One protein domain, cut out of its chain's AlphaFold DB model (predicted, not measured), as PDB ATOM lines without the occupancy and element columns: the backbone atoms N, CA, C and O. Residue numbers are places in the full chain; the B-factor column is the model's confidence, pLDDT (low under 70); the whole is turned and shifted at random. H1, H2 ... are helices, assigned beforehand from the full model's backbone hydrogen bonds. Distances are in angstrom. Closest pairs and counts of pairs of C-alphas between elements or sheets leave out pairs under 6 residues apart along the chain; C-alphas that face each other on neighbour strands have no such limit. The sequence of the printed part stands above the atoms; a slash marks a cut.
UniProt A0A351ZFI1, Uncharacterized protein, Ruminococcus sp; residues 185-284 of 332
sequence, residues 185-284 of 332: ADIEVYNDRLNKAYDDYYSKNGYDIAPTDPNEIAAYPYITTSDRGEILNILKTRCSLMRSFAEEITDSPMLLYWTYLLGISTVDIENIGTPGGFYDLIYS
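What this domain is: This is residues 185 to 284 of the 332 residues of an uncharacterized protein of Ruminococcus sp (UniProt A0A351ZFI1). Picture a helical hairpin, H2 and H3, with the long helix H1 set steeply to it: residues 194 to 198, partway along H1, meet H2 at its residues 245 to 246, near the last residue of H2, and H1 runs on past this place on both sides. The link of residues 205 to 227 makes a broad loop from the last residue of H1 back to the first of H2, and the short helix H4 is near H3, beyond a second long loop. The printed part has 100 residues with four named helices, in the order H1, H2, H3, H4, and no named strand; the class is all helix. One short parallel pairing, of residues 222 to 223 with 268 to 269, ties the two long loops together. The whole is compact, with a radius of gyration of the C-alphas of 14.0 A, and its C-alphas span 38 by 27 by 25 A.

How they stand to each other: Begin with H1, residues 187 to 204, and look at its residues 194 to 198, the part of it that touches H2, residues 228 to 247. H2 touches H1 with residues 245 to 246 alone. The closest C-alphas of the two helices are those of Ala 197 and Phe 245, 6.1 A apart. H1 and H2 stand at a steep tilt of 65 degrees and run opposite ways. Go on past H2 and you reach H3, residues 253 to 265, which touches H2 with 25 pairs of C-alphas within 8 A. Their closest C-alphas are those of Cys 239 and Gly 263, 4.1 A apart. H2 and H3 run opposite ways at a steep tilt of 41 degrees and form a helical hairpin. Last comes H4, residues 279 to 284, close to H3 but not clearly touching it. The closest C-alphas of that pair are those of Ser 265 and Tyr 279, 6.0 A apart, and the helices run opposite ways at a steep tilt of 58 degrees. H1 is apart from H3 and from H4, and H2 is apart from H4. In the backbones of H1, H2 and H4 every O i to N i+4 pair is within hydrogen-bond range, while in H3 this holds for 7 of 9.

Where its parts are: Find C-alpha 187 at (-49.486, 12.870, -16.840), where H1 begins; it runs to residue 204, 25.2 A from first to last C-alpha. Next find C-alpha 228 at (-17.925, 16.752, -25.639), where H2 begins; this helix, the longest with 20 residues, ends at residue 247 and measures 27.8 A from first to last C-alpha. H3 covers residues 253 to 265 and 19.3 A. H4 covers residues 279 to 284 and 8.3 A, and ends at C-alpha 284, (-47.873, 19.059, -27.431).

The domain as a whole: The two C-alphas farthest apart are those of Ala 185 and Asp 227, 40.5 A, while the first and last printed C-alphas, of Ala 185 and Ser 284, are 15.1 A apart. The printed part has no cut. The links from H1 to H2, with 23 residues, and from H3 to H4, with 13, are long; the link from H2 to H3 is tight, with 5 residues. The mean pLDDT of the printed part is 72.9. Look for values under 70 at residues 185 to 192, 194 to 195, 206 to 220 and 274 to 284, 36 residues of the model with low confidence; the mean of H4 is 58 and that of H2 is 89.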
ATOM      1  N   ALA A 185     -53.104   9.037 -18.883       63.78
ATOM      2  CA  ALA A 185     -54.179   9.250 -17.911       63.78
ATOM      3  C   ALA A 185     -53.722  10.082 -16.707       63.78
ATOM      4  O   ALA A 185     -54.501  10.869 -16.179       63.78
ATOM      5  N   ASP A 186     -52.461   9.922 -16.308       61.44
ATOM      6  CA  ASP A 186     -51.934  10.484 -15.068       61.44
ATOM      7  C   ASP A 186     -50.830  11.514 -15.313       61.44
ATOM      8  O   ASP A 186     -50.120  11.855 -14.373       61.44
ATOM      9  N   ILE A 187     -50.646  12.020 -16.541       63.56
ATOM     10  CA  ILE A 187     -49.486  12.870 -16.840       63.56
ATOM     11  C   ILE A 187     -49.451  14.148 -16.005       63.56
ATOM     12  O   ILE A 187     -48.383  14.532 -15.553       63.56
ATOM     13  N   GLU A 188     -50.593  14.795 -15.761       63.28
ATOM     14  CA  GLU A 188     -50.647  16.021 -14.956       63.28
ATOM     15  C   GLU A 188     -50.250  15.715 -13.508       63.28
ATOM     16  O   GLU A 188     -49.376  16.365 -12.941       63.28
ATOM     17  N   VAL A 189     -50.808  14.640 -12.945       66.12
ATOM     18  CA  VAL A 189     -50.475  14.157 -11.598       66.12
ATOM     19  C   VAL A 189     -49.009  13.730 -11.515       66.12
ATOM     20  O   VAL A 189     -48.347  13.947 -10.501       66.12
ATOM     21  N   TYR A 190     -48.497  13.101 -12.567       67.12
ATOM     22  CA  TYR A 190     -47.113  12.668 -12.670       67.12
ATOM     23  C   TYR A 190     -46.173  13.866 -12.769       67.12
ATOM     24  O   TYR A 190     -45.167  13.901 -12.069       67.12
ATOM     25  N   ASN A 191     -46.530  14.868 -13.567       67.31
ATOM     26  CA  ASN A 191     -45.783  16.103 -13.728       67.31
ATOM     27  C   ASN A 191     -45.728  16.893 -12.419       67.31
ATOM     28  O   ASN A 191     -44.653  17.302 -12.001       67.31
ATOM     29  N   ASP A 192     -46.852  17.024 -11.712       68.75
ATOM     30  CA  ASP A 192     -46.894  17.660 -10.393       68.75
ATOM     31  C   ASP A 192     -45.997  16.935  -9.383       68.75
ATOM     32  O   ASP A 192     -45.261  17.563  -8.619       68.75
ATOM     33  N   ARG A 193     -46.023  15.595  -9.378       71.50
ATOM     34  CA  ARG A 193     -45.158  14.786  -8.505       71.50
ATOM     35  C   ARG A 193     -43.684  14.909  -8.881       71.50
ATOM     36  O   ARG A 193     -42.853  15.001  -7.981       71.50
ATOM     37  N   LEU A 194     -43.371  14.928 -10.174       69.88
ATOM     38  CA  LEU A 194     -42.013  15.084 -10.686       69.88
ATOM     39  C   LEU A 194     -41.453  16.470 -10.348       69.88
ATOM     40  O   LEU A 194     -40.351  16.560  -9.815       69.88
ATOM     41  N   ASN A 195     -42.232  17.532 -10.575       69.69
ATOM     42  CA  ASN A 195     -41.874  18.906 -10.216       69.69
ATOM     43  C   ASN A 195     -41.670  19.046  -8.708       69.69
ATOM     44  O   ASN A 195     -40.682  19.621  -8.268       69.69
ATOM     45  N   LYS A 196     -42.539  18.440  -7.895       75.38
ATOM     46  CA  LYS A 196     -42.350  18.440  -6.446       75.38
ATOM     47  C   LYS A 196     -41.064  17.720  -6.022       75.38
ATOM     48  O   LYS A 196     -40.334  18.243  -5.188       75.38
ATOM     49  N   ALA A 197     -40.780  16.538  -6.573       72.31
ATOM     50  CA  ALA A 197     -39.551  15.800  -6.270       72.31
ATOM     51  C   ALA A 197     -38.298  16.600  -6.670       72.31
ATOM     52  O   ALA A 197     -37.310  16.636  -5.932       72.31
ATOM     53  N   TYR A 198     -38.375  17.296  -7.806       71.31
ATOM     54  CA  TYR A 198     -37.361  18.235  -8.262       71.31
ATOM     55  C   TYR A 198     -37.149  19.382  -7.262       71.31
ATOM     56  O   TYR A 198     -36.034  19.578  -6.775       71.31
ATOM     57  N   ASP A 199     -38.213  20.091  -6.891       72.31
ATOM     58  CA  ASP A 199     -38.168  21.223  -5.960       72.31
ATOM     59  C   ASP A 199     -37.664  20.810  -4.569       72.31
ATOM     60  O   ASP A 199     -36.828  21.492  -3.970       72.31
ATOM     61  N   ASP A 200     -38.115  19.662  -4.056       75.69
ATOM     62  CA  ASP A 200     -37.681  19.121  -2.766       75.69
ATOM     63  C   ASP A 200     -36.170  18.809  -2.779       75.69
ATOM     64  O   ASP A 200     -35.460  19.110  -1.810       75.69
ATOM     65  N   TYR A 201     -35.645  18.258  -3.881       75.19
ATOM     66  CA  TYR A 201     -34.211  18.004  -4.044       75.19
ATOM     67  C   TYR A 201     -33.396  19.301  -4.017       75.19
ATOM     68  O   TYR A 201     -32.399  19.383  -3.293       75.19
ATOM     69  N   TYR A 202     -33.806  20.323  -4.770       71.62
ATOM     70  CA  TYR A 202     -33.084  21.596  -4.831       71.62
ATOM     71  C   TYR A 202     -33.158  22.364  -3.506       71.62
ATOM     72  O   TYR A 202     -32.114  22.781  -2.993       71.62
ATOM     73  N   SER A 203     -34.342  22.418  -2.882       73.50
ATOM     74  CA  SER A 203     -34.540  22.974  -1.534       73.50
ATOM     75  C   SER A 203     -33.595  22.335  -0.520       73.50
ATOM     76  O   SER A 203     -32.907  23.019   0.239       73.50
ATOM     77  N   LYS A 204     -33.541  20.996  -0.499       78.75
ATOM     78  CA  LYS A 204     -32.745  20.231   0.470       78.75
ATOM     79  C   LYS A 204     -31.242  20.444   0.301       78.75
ATOM     80  O   LYS A 204     -30.509  20.362   1.284       78.75
ATOM     81  N   ASN A 205     -30.786  20.704  -0.923       71.69
ATOM     82  CA  ASN A 205     -29.379  20.956  -1.228       71.69
ATOM     83  C   ASN A 205     -29.006  22.452  -1.184       71.69
ATOM     84  O   ASN A 205     -27.860  22.794  -1.468       71.69
ATOM     85  N   GLY A 206     -29.929  23.330  -0.771       64.25
ATOM     86  CA  GLY A 206     -29.660  24.752  -0.550       64.25
ATOM     87  C   GLY A 206     -29.552  25.581  -1.830       64.25
ATOM     88  O   GLY A 206     -28.902  26.624  -1.818       64.25
ATOM     89  N   TYR A 207     -30.156  25.117  -2.922       63.16
ATOM     90  CA  TYR A 207     -30.260  25.870  -4.166       63.16
ATOM     91  C   TYR A 207     -31.582  26.650  -4.194       63.16
ATOM     92  O   TYR A 207     -32.633  26.075  -3.907       63.16
ATOM     93  N   ASP A 208     -31.543  27.935  -4.557       55.59
ATOM     94  CA  ASP A 208     -32.760  28.727  -4.767       55.59
ATOM     95  C   ASP A 208     -33.498  28.247  -6.027       55.59
ATOM     96  O   ASP A 208     -32.927  28.157  -7.113       55.59
ATOM     97  N   ILE A 209     -34.780  27.915  -5.864       52.66
ATOM     98  CA  ILE A 209     -35.627  27.293  -6.902       52.66
ATOM     99  C   ILE A 209     -36.170  28.334  -7.895       52.66
ATOM    100  O   ILE A 209     -36.657  27.987  -8.968       52.66
ATOM    101  N   ALA A 210     -36.053  29.626  -7.581       43.25
ATOM    102  CA  ALA A 210     -36.538  30.711  -8.424       43.25
ATOM    103  C   ALA A 210     -35.391  31.674  -8.768       43.25
ATOM    104  O   ALA A 210     -34.899  32.350  -7.864       43.25
ATOM    105  N   PRO A 211     -34.990  31.819 -10.044       40.88
ATOM    106  CA  PRO A 211     -34.152  32.940 -10.429       40.88
ATOM    107  C   PRO A 211     -35.022  34.202 -10.371       40.88
ATOM    108  O   PRO A 211     -35.878  34.433 -11.225       40.88
ATOM    109  N   THR A 212     -34.845  35.021  -9.335       39.28
ATOM    110  CA  THR A 212     -35.436  36.370  -9.280       39.28
ATOM    111  C   THR A 212     -34.734  37.356 -10.216       39.28
ATOM    112  O   THR A 212     -35.266  38.437 -10.469       39.28
ATOM    113  N   ASP A 213     -33.580  36.976 -10.769       35.59
ATOM    114  CA  ASP A 213     -32.827  37.735 -11.763       35.59
ATOM    115  C   ASP A 213     -32.572  36.860 -13.010       35.59
ATOM    116  O   ASP A 213     -31.953  35.801 -12.903       35.59
ATOM    117  N   PRO A 214     -32.994  37.282 -14.213       36.16
ATOM    118  CA  PRO A 214     -32.622  36.636 -15.475       36.16
ATOM    119  C   PRO A 214     -31.104  36.526 -15.709       36.16
ATOM    120  O   PRO A 214     -30.684  35.766 -16.575       36.16
ATOM    121  N   ASN A 215     -30.279  37.278 -14.968       36.62
ATOM    122  CA  ASN A 215     -28.816  37.183 -14.989       36.62
ATOM    123  C   ASN A 215     -28.246  36.188 -13.956       36.62
ATOM    124  O   ASN A 215     -27.053  35.890 -14.002       36.62
ATOM    125  N   GLU A 216     -29.066  35.633 -13.058       37.19
ATOM    126  CA  GLU A 216     -28.706  34.551 -12.125       37.19
ATOM    127  C   GLU A 216     -28.926  33.168 -12.772       37.19
ATOM    128  O   GLU A 216     -29.527  32.260 -12.197       37.19
ATOM    129  N   ILE A 217     -28.390  32.978 -13.984       41.62
ATOM    130  CA  ILE A 217     -28.308  31.690 -14.707       41.62
ATOM    131  C   ILE A 217     -27.258  30.782 -14.027       41.62
ATOM    132  O   ILE A 217     -26.314  30.293 -14.639       41.62
ATOM    133  N   ALA A 218     -27.361  30.615 -12.709       38.00
ATOM    134  CA  ALA A 218     -26.498  29.759 -11.901       38.00
ATOM    135  C   ALA A 218     -27.212  28.472 -11.449       38.00
ATOM    136  O   ALA A 218     -26.558  27.556 -10.953       38.00
ATOM    137  N   ALA A 219     -28.536  28.382 -11.629       48.69
ATOM    138  CA  ALA A 219     -29.334  27.230 -11.205       48.69
ATOM    139  C   ALA A 219     -29.569  26.187 -12.317       48.69
ATOM    140  O   ALA A 219     -29.722  24.999 -12.016       48.69
ATOM    141  N   TYR A 220     -29.557  26.601 -13.592       58.44
ATOM    142  CA  TYR A 220     -29.721  25.692 -14.729       58.44
ATOM    143  C   TYR A 220     -28.362  25.327 -15.341       58.44
ATOM    144  O   TYR A 220     -27.519  26.204 -15.535       58.44
ATOM    145  N   PRO A 221     -28.109  24.039 -15.637       75.12
ATOM    146  CA  PRO A 221     -26.891  23.636 -16.323       75.12
ATOM    147  C   PRO A 221     -26.843  24.293 -17.702       75.12
ATOM    148  O   PRO A 221     -27.789  24.164 -18.477       75.12
ATOM    149  N   TYR A 222     -25.731  24.963 -17.997       80.50
ATOM    150  CA  TYR A 222     -25.553  25.741 -19.217       80.50
ATOM    151  C   TYR A 222     -24.356  25.222 -20.020       80.50
ATOM    152  O   TYR A 222     -23.262  25.046 -19.477       80.50
ATOM    153  N   ILE A 223     -24.555  24.959 -21.311       86.19
ATOM    154  CA  ILE A 223     -23.518  24.477 -22.228       86.19
ATOM    155  C   ILE A 223     -22.982  25.645 -23.062       86.19
ATOM    156  O   ILE A 223     -23.641  26.088 -23.999       86.19
ATOM    157  N   THR A 224     -21.750  26.074 -22.775       86.12
ATOM    158  CA  THR A 224     -20.974  27.082 -23.545       86.12
ATOM    159  C   THR A 224     -19.665  26.530 -24.109       86.12
ATOM    160  O   THR A 224     -18.822  27.251 -24.638       86.12
ATOM    161  N   THR A 225     -19.424  25.238 -23.908       87.00
ATOM    162  CA  THR A 225     -18.169  24.561 -24.242       87.00
ATOM    163  C   THR A 225     -18.370  23.675 -25.461       87.00
ATOM    164  O   THR A 225     -19.433  23.091 -25.643       87.00
ATOM    165  N   SER A 226     -17.341  23.535 -26.296       87.88
ATOM    166  CA  SER A 226     -17.308  22.504 -27.340       87.88
ATOM    167  C   SER A 226     -16.681  21.192 -26.854       87.88
ATOM    168  O   SER A 226     -16.527  20.265 -27.656       87.88
ATOM    169  N   ASP A 227     -16.283  21.102 -25.580       91.81
ATOM    170  CA  ASP A 227     -15.776  19.866 -24.989       91.81
ATOM    171  C   ASP A 227     -16.919  18.855 -24.818       91.81
ATOM    172  O   ASP A 227     -17.785  18.980 -23.953       91.81
ATOM    173  N   ARG A 228     -16.919  17.822 -25.667       93.06
ATOM    174  CA  ARG A 228     -17.925  16.752 -25.639       93.06
ATOM    175  C   ARG A 228     -17.992  16.058 -24.274       93.06
ATOM    176  O   ARG A 228     -19.081  15.664 -23.877       93.06
ATOM    177  N   GLY A 229     -16.867  15.864 -23.587       91.81
ATOM    178  CA  GLY A 229     -16.827  15.188 -22.290       91.81
ATOM    179  C   GLY A 229     -17.534  15.997 -21.204       91.81
ATOM    180  O   GLY A 229     -18.334  15.437 -20.453       91.81
ATOM    181  N   GLU A 230     -17.311  17.312 -21.173       91.56
ATOM    182  CA  GLU A 230     -18.031  18.221 -20.272       91.56
ATOM    183  C   GLU A 230     -19.531  18.257 -20.590       91.56
ATOM    184  O   GLU A 230     -20.353  18.069 -19.690       91.56
ATOM    185  N   ILE A 231     -19.894  18.408 -21.872       93.12
ATOM    186  CA  ILE A 231     -21.297  18.385 -22.321       93.12
ATOM    187  C   ILE A 231     -21.977  17.074 -21.906       93.12
ATOM    188  O   ILE A 231     -23.081  17.078 -21.360       93.12
ATOM    189  N   LEU A 232     -21.314  15.941 -22.150       93.94
ATOM    190  CA  LEU A 232     -21.818  14.617 -21.806       93.94
ATOM    191  C   LEU A 232     -22.061  14.487 -20.306       93.94
ATOM    192  O   LEU A 232     -23.089  13.951 -19.902       93.94
ATOM    193  N   ASN A 233     -21.123  14.958 -19.484       92.19
ATOM    194  CA  ASN A 233     -21.254  14.902 -18.036       92.19
ATOM    195  C   ASN A 233     -22.466  15.710 -17.554       92.19
ATOM    196  O   ASN A 233     -23.235  15.217 -16.726       92.19
ATOM    197  N   ILE A 234     -22.677  16.908 -18.111       90.19
ATOM    198  CA  ILE A 234     -23.857  17.734 -17.831       90.19
ATOM    199  C   ILE A 234     -25.134  16.964 -18.190       90.19
ATOM    200  O   ILE A 234     -25.958  16.705 -17.313       90.19
ATOM    201  N   LEU A 235     -25.274  16.526 -19.446       91.12
ATOM    202  CA  LEU A 235     -26.478  15.842 -19.929       91.12
ATOM    203  C   LEU A 235     -26.772  14.556 -19.140       91.12
ATOM    204  O   LEU A 235     -27.887  14.368 -18.654       91.12
ATOM    205  N   LYS A 236     -25.770  13.690 -18.936       91.12
ATOM    206  CA  LYS A 236     -25.936  12.434 -18.188       91.12
ATOM    207  C   LYS A 236     -26.341  12.660 -16.741       91.12
ATOM    208  O   LYS A 236     -27.192  11.926 -16.241       91.12
ATOM    209  N   THR A 237     -25.758  13.657 -16.075       89.00
ATOM    210  CA  THR A 237     -26.121  13.995 -14.692       89.00
ATOM    211  C   THR A 237     -27.597  14.372 -14.614       89.00
ATOM    212  O   THR A 237     -28.316  13.895 -13.738       89.00
ATOM    213  N   ARG A 238     -28.079  15.166 -15.574       85.56
ATOM    214  CA  ARG A 238     -29.473  15.617 -15.625       85.56
ATOM    215  C   ARG A 238     -30.457  14.508 -15.936       85.56
ATOM    216  O   ARG A 238     -31.433  14.353 -15.208       85.56
ATOM    217  N   CYS A 239     -30.179  13.698 -16.948       88.31
ATOM    218  CA  CYS A 239     -31.032  12.564 -17.285       88.31
ATOM    219  C   CYS A 239     -31.073  11.518 -16.160       88.31
ATOM    220  O   CYS A 239     -32.140  10.992 -15.850       88.31
ATOM    221  N   SER A 240     -29.941  11.256 -15.496       89.12
ATOM    222  CA  SER A 240     -29.886  10.327 -14.357       89.12
ATOM    223  C   SER A 240     -30.672  10.851 -13.153       89.12
ATOM    224  O   SER A 240     -31.392  10.086 -12.519       89.12
ATOM    225  N   LEU A 241     -30.591  12.157 -12.871       84.38
ATOM    226  CA  LEU A 241     -31.369  12.786 -11.805       84.38
ATOM    227  C   LEU A 241     -32.876  12.697 -12.086       84.38
ATOM    228  O   LEU A 241     -33.625  12.233 -11.229       84.38
ATOM    229  N   MET A 242     -33.315  13.060 -13.297       81.31
ATOM    230  CA  MET A 242     -34.725  12.931 -13.694       81.31
ATOM    231  C   MET A 242     -35.230  11.499 -13.558       81.31
ATOM    232  O   MET A 242     -36.318  11.268 -13.037       81.31
ATOM    233  N   ARG A 243     -34.424  10.525 -13.991       86.44
ATOM    234  CA  ARG A 243     -34.760   9.112 -13.839       86.44
ATOM    235  C   ARG A 243     -34.896   8.711 -12.374       86.44
ATOM    236  O   ARG A 243     -35.848   8.017 -12.055       86.44
ATOM    237  N   SER A 244     -34.009   9.169 -11.491       86.31
ATOM    238  CA  SER A 244     -34.111   8.837 -10.063       86.31
ATOM    239  C   SER A 244     -35.410   9.353  -9.434       86.31
ATOM    240  O   SER A 244     -36.058   8.619  -8.699       86.31
ATOM    241  N   PHE A 245     -35.861  10.560  -9.802       81.62
ATOM    242  CA  PHE A 245     -37.170  11.067  -9.374       81.62
ATOM    243  C   PHE A 245     -38.320  10.253  -9.967       81.62
ATOM    244  O   PHE A 245     -39.291   9.952  -9.281       81.62
ATOM    245  N   ALA A 246     -38.206   9.866 -11.238       82.25
ATOM    246  CA  ALA A 246     -39.201   9.038 -11.905       82.25
ATOM    247  C   ALA A 246     -39.367   7.667 -11.228       82.25
ATOM    248  O   ALA A 246     -40.499   7.224 -11.038       82.25
ATOM    249  N   GLU A 247     -38.260   7.032 -10.837       88.50
ATOM    250  CA  GLU A 247     -38.219   5.721 -10.170       88.50
ATOM    251  C   GLU A 247     -38.871   5.744  -8.775       88.50
ATOM    252  O   GLU A 247     -39.361   4.718  -8.313       88.50
ATOM    253  N   GLU A 248     -38.965   6.905  -8.117       84.38
ATOM    254  CA  GLU A 248     -39.732   7.054  -6.869       84.38
ATOM    255  C   GLU A 248     -41.256   7.092  -7.097       84.38
ATOM    256  O   GLU A 248     -42.036   6.900  -6.159       84.38
ATOM    257  N   ILE A 249     -41.698   7.359  -8.331       80.31
ATOM    258  CA  ILE A 249     -43.099   7.645  -8.668       80.31
ATOM    259  C   ILE A 249     -43.734   6.506  -9.477       80.31
ATOM    260  O   ILE A 249     -44.941   6.274  -9.357       80.31
ATOM    261  N   THR A 250     -42.969   5.820 -10.332       81.88
ATOM    262  CA  THR A 250     -43.504   4.832 -11.279       81.88
ATOM    263  C   THR A 250     -42.500   3.746 -11.655       81.88
ATOM    264  O   THR A 250     -41.316   4.011 -11.834       81.88
ATOM    265  N   ASP A 251     -43.021   2.543 -11.900       84.56
ATOM    266  CA  ASP A 251     -42.281   1.428 -12.506       84.56
ATOM    267  C   ASP A 251     -42.533   1.309 -14.025       84.56
ATOM    268  O   ASP A 251     -42.037   0.390 -14.675       84.56
ATOM    269  N   SER A 252     -43.340   2.203 -14.617       83.00
ATOM    270  CA  SER A 252     -43.684   2.147 -16.044       83.00
ATOM    271  C   SER A 252     -42.450   2.417 -16.917       83.00
ATOM    272  O   SER A 252     -41.934   3.540 -16.904       83.00
ATOM    273  N   PRO A 253     -42.009   1.464 -17.767       84.25
ATOM    274  CA  PRO A 253     -40.836   1.658 -18.620       84.25
ATOM    275  C   PRO A 253     -40.970   2.847 -19.577       84.25
ATOM    276  O   PRO A 253     -39.977   3.489 -19.905       84.25
ATOM    277  N   MET A 254     -42.196   3.156 -20.012       82.38
ATOM    278  CA  MET A 254     -42.477   4.288 -20.898       82.38
ATOM    279  C   MET A 254     -42.288   5.629 -20.182       82.38
ATOM    280  O   MET A 254     -41.668   6.533 -20.734       82.38
ATOM    281  N   LEU A 255     -42.786   5.754 -18.946       79.62
ATOM    282  CA  LEU A 255     -42.602   6.972 -18.153       79.62
ATOM    283  C   LEU A 255     -41.137   7.162 -17.765       79.62
ATOM    284  O   LEU A 255     -40.624   8.271 -17.884       79.62
ATOM    285  N   LEU A 256     -40.448   6.089 -17.367       86.06
ATOM    286  CA  LEU A 256     -39.014   6.137 -17.072       86.06
ATOM    287  C   LEU A 256     -38.204   6.584 -18.297       86.06
ATOM    288  O   LEU A 256     -37.321   7.430 -18.172       86.06
ATOM    289  N   TYR A 257     -38.532   6.057 -19.482       86.69
ATOM    290  CA  TYR A 257     -37.890   6.436 -20.741       86.69
ATOM    291  C   TYR A 257     -38.074   7.920 -21.061       86.69
ATOM    292  O   TYR A 257     -37.094   8.644 -21.235       86.69
ATOM    293  N   TRP A 258     -39.320   8.395 -21.096       81.94
ATOM    294  CA  TRP A 258     -39.596   9.788 -21.436       81.94
ATOM    295  C   TRP A 258     -39.065  10.762 -20.390       81.94
ATOM    296  O   TRP A 258     -38.512  11.794 -20.755       81.94
ATOM    297  N   THR A 259     -39.143  10.418 -19.105       79.88
ATOM    298  CA  THR A 259     -38.635  11.282 -18.029       79.88
ATOM    299  C   THR A 259     -37.114  11.365 -18.029       79.88
ATOM    300  O   THR A 259     -36.554  12.441 -17.837       79.88
ATOM    301  N   TYR A 260     -36.421  10.268 -18.342       86.31
ATOM    302  CA  TYR A 260     -34.980  10.314 -18.578       86.31
ATOM    303  C   TYR A 260     -34.629  11.307 -19.698       86.31
ATOM    304  O   TYR A 260     -33.735  12.140 -19.531       86.31
ATOM    305  N   LEU A 261     -35.363  11.269 -20.817       84.12
ATOM    306  CA  LEU A 261     -35.151  12.186 -21.941       84.12
ATOM    307  C   LEU A 261     -35.550  13.634 -21.628       84.12
ATOM    308  O   LEU A 261     -34.872  14.544 -22.101       84.12
ATOM    309  N   LEU A 262     -36.551  13.870 -20.769       78.50
ATOM    310  CA  LEU A 262     -36.879  15.215 -20.270       78.50
ATOM    311  C   LEU A 262     -35.678  15.892 -19.601       78.50
ATOM    312  O   LEU A 262     -35.556  17.112 -19.676       78.50
ATOM    313  N   GLY A 263     -34.741  15.125 -19.031       79.44
ATOM    314  CA  GLY A 263     -33.496  15.664 -18.479       79.44
ATOM    315  C   GLY A 263     -32.687  16.490 -19.482       79.44
ATOM    316  O   GLY A 263     -32.088  17.488 -19.082       79.44
ATOM    317  N   ILE A 264     -32.739  16.142 -20.774       84.38
ATOM    318  CA  ILE A 264     -32.094  16.896 -21.860       84.38
ATOM    319  C   ILE A 264     -32.712  18.292 -21.984       84.38
ATOM    320  O   ILE A 264     -31.985  19.273 -22.097       84.38
ATOM    321  N   SER A 265     -34.040  18.397 -21.905       77.50
ATOM    322  CA  SER A 265     -34.756  19.676 -21.987       77.50
ATOM    323  C   SER A 265     -34.571  20.573 -20.763       77.50
ATOM    324  O   SER A 265     -34.994  21.718 -20.796       77.50
ATOM    325  N   THR A 266     -33.934  20.084 -19.694       75.38
ATOM    326  CA  THR A 266     -33.593  20.907 -18.518       75.38
ATOM    327  C   THR A 266     -32.212  21.562 -18.606       75.38
ATOM    328  O   THR A 266     -31.752  22.139 -17.621       75.38
ATOM    329  N   VAL A 267     -31.518  21.411 -19.736       80.12
ATOM    330  CA  VAL A 267     -30.181  21.963 -19.981       80.12
ATOM    331  C   VAL A 267     -30.280  23.043 -21.042       80.12
ATOM    332  O   VAL A 267     -30.783  22.783 -22.130       80.12
ATOM    333  N   ASP A 268     -29.755  24.226 -20.748       82.56
ATOM    334  CA  ASP A 268     -29.685  25.323 -21.709       82.56
ATOM    335  C   ASP A 268     -28.386  25.255 -22.519       82.56
ATOM    336  O   ASP A 268     -27.309  24.951 -21.999       82.56
ATOM    337  N   ILE A 269     -28.478  25.564 -23.810       83.50
ATOM    338  CA  ILE A 269     -27.352  25.585 -24.741       83.50
ATOM    339  C   ILE A 269     -27.137  27.002 -25.261       83.50
ATOM    340  O   ILE A 269     -28.078  27.687 -25.670       83.50
ATOM    341  N   GLU A 270     -25.881  27.445 -25.260       81.06
ATOM    342  CA  GLU A 270     -25.508  28.803 -25.635       81.06
ATOM    343  C   GLU A 270     -26.049  29.211 -27.012       81.06
ATOM    344  O   GLU A 270     -25.887  28.496 -28.002       81.06
ATOM    345  N   ASN A 271     -26.674  30.394 -27.067       71.75
ATOM    346  CA  ASN A 271     -27.278  31.001 -28.262       71.75
ATOM    347  C   ASN A 271     -28.438  30.211 -28.900       71.75
ATOM    348  O   ASN A 271     -28.901  30.594 -29.974       71.75
ATOM    349  N   ILE A 272     -28.912  29.142 -28.253       72.88
ATOM    350  CA  ILE A 272     -30.005  28.287 -28.740       72.88
ATOM    351  C   ILE A 272     -31.145  28.216 -27.714       72.88
ATOM    352  O   ILE A 272     -32.307  28.320 -28.096       72.88
ATOM    353  N   GLY A 273     -30.821  28.120 -26.422       72.25
ATOM    354  CA  GLY A 273     -31.773  27.810 -25.350       72.25
ATOM    355  C   GLY A 273     -31.816  26.308 -25.070       72.25
ATOM    356  O   GLY A 273     -30.855  25.591 -25.359       72.25
ATOM    357  N   THR A 274     -32.913  25.807 -24.512       69.50
ATOM    358  CA  THR A 274     -33.104  24.365 -24.308       69.50
ATOM    359  C   THR A 274     -33.165  23.630 -25.652       69.50
ATOM    360  O   THR A 274     -33.829  24.144 -26.557       69.50
ATOM    361  N   PRO A 275     -32.568  22.426 -25.798       68.06
ATOM    362  CA  PRO A 275     -32.738  21.588 -26.983       68.06
ATOM    363  C   PRO A 275     -34.217  21.483 -27.357       68.06
ATOM    364  O   PRO A 275     -35.026  20.934 -26.598       68.06
ATOM    365  N   GLY A 276     -34.573  22.073 -28.497       57.12
ATOM    366  CA  GLY A 276     -35.956  22.245 -28.909       57.12
ATOM    367  C   GLY A 276     -36.617  20.893 -29.138       57.12
ATOM    368  O   GLY A 276     -36.004  19.981 -29.686       57.12
ATOM    369  N   GLY A 277     -37.883  20.747 -28.759       53.66
ATOM    370  CA  GLY A 277     -38.702  19.648 -29.264       53.66
ATOM    371  C   GLY A 277     -38.687  18.325 -28.494       53.66
ATOM    372  O   GLY A 277     -39.169  17.355 -29.053       53.66
ATOM    373  N   PHE A 278     -38.217  18.235 -27.244       56.69
ATOM    374  CA  PHE A 278     -38.605  17.106 -26.364       56.69
ATOM    375  C   PHE A 278     -39.682  17.496 -25.375       56.69
ATOM    376  O   PHE A 278     -40.723  16.847 -25.326       56.69
ATOM    377  N   TYR A 279     -39.451  18.574 -24.628       56.28
ATOM    378  CA  TYR A 279     -40.465  19.166 -23.768       56.28
ATOM    379  C   TYR A 279     -41.701  19.537 -24.597       56.28
ATOM    380  O   TYR A 279     -42.771  18.985 -24.373       56.28
ATOM    381  N   ASP A 280     -41.534  20.338 -25.653       57.53
ATOM    382  CA  ASP A 280     -42.643  20.715 -26.540       57.53
ATOM    383  C   ASP A 280     -43.280  19.520 -27.248       57.53
ATOM    384  O   ASP A 280     -44.468  19.549 -27.544       57.53
ATOM    385  N   LEU A 281     -42.519  18.462 -27.539       59.38
ATOM    386  CA  LEU A 281     -43.060  17.241 -28.124       59.38
ATOM    387  C   LEU A 281     -43.976  16.544 -27.135       59.38
ATOM    388  O   LEU A 281     -45.158  16.397 -27.427       59.38
ATOM    389  N   ILE A 282     -43.434  16.165 -25.977       59.19
ATOM    390  CA  ILE A 282     -44.166  15.497 -24.908       59.19
ATOM    391  C   ILE A 282     -45.405  16.331 -24.583       59.19
ATOM    392  O   ILE A 282     -46.509  15.846 -24.788       59.19
ATOM    393  N   TYR A 283     -45.257  17.611 -24.246       58.72
ATOM    394  CA  TYR A 283     -46.392  18.471 -23.906       58.72
ATOM    395  C   TYR A 283     -47.370  18.698 -25.062       58.72
ATOM    396  O   TYR A 283     -48.571  18.618 -24.849       58.72
ATOM    397  N   SER A 284     -46.928  18.873 -26.311       59.59
ATOM    398  CA  SER A 284     -47.873  19.059 -27.431       59.59
ATOM    399  C   SER A 284     -48.711  17.825 -27.769       59.59
ATOM    400  O   SER A 284     -49.795  17.955 -28.344       59.59
TER     401      SER A 284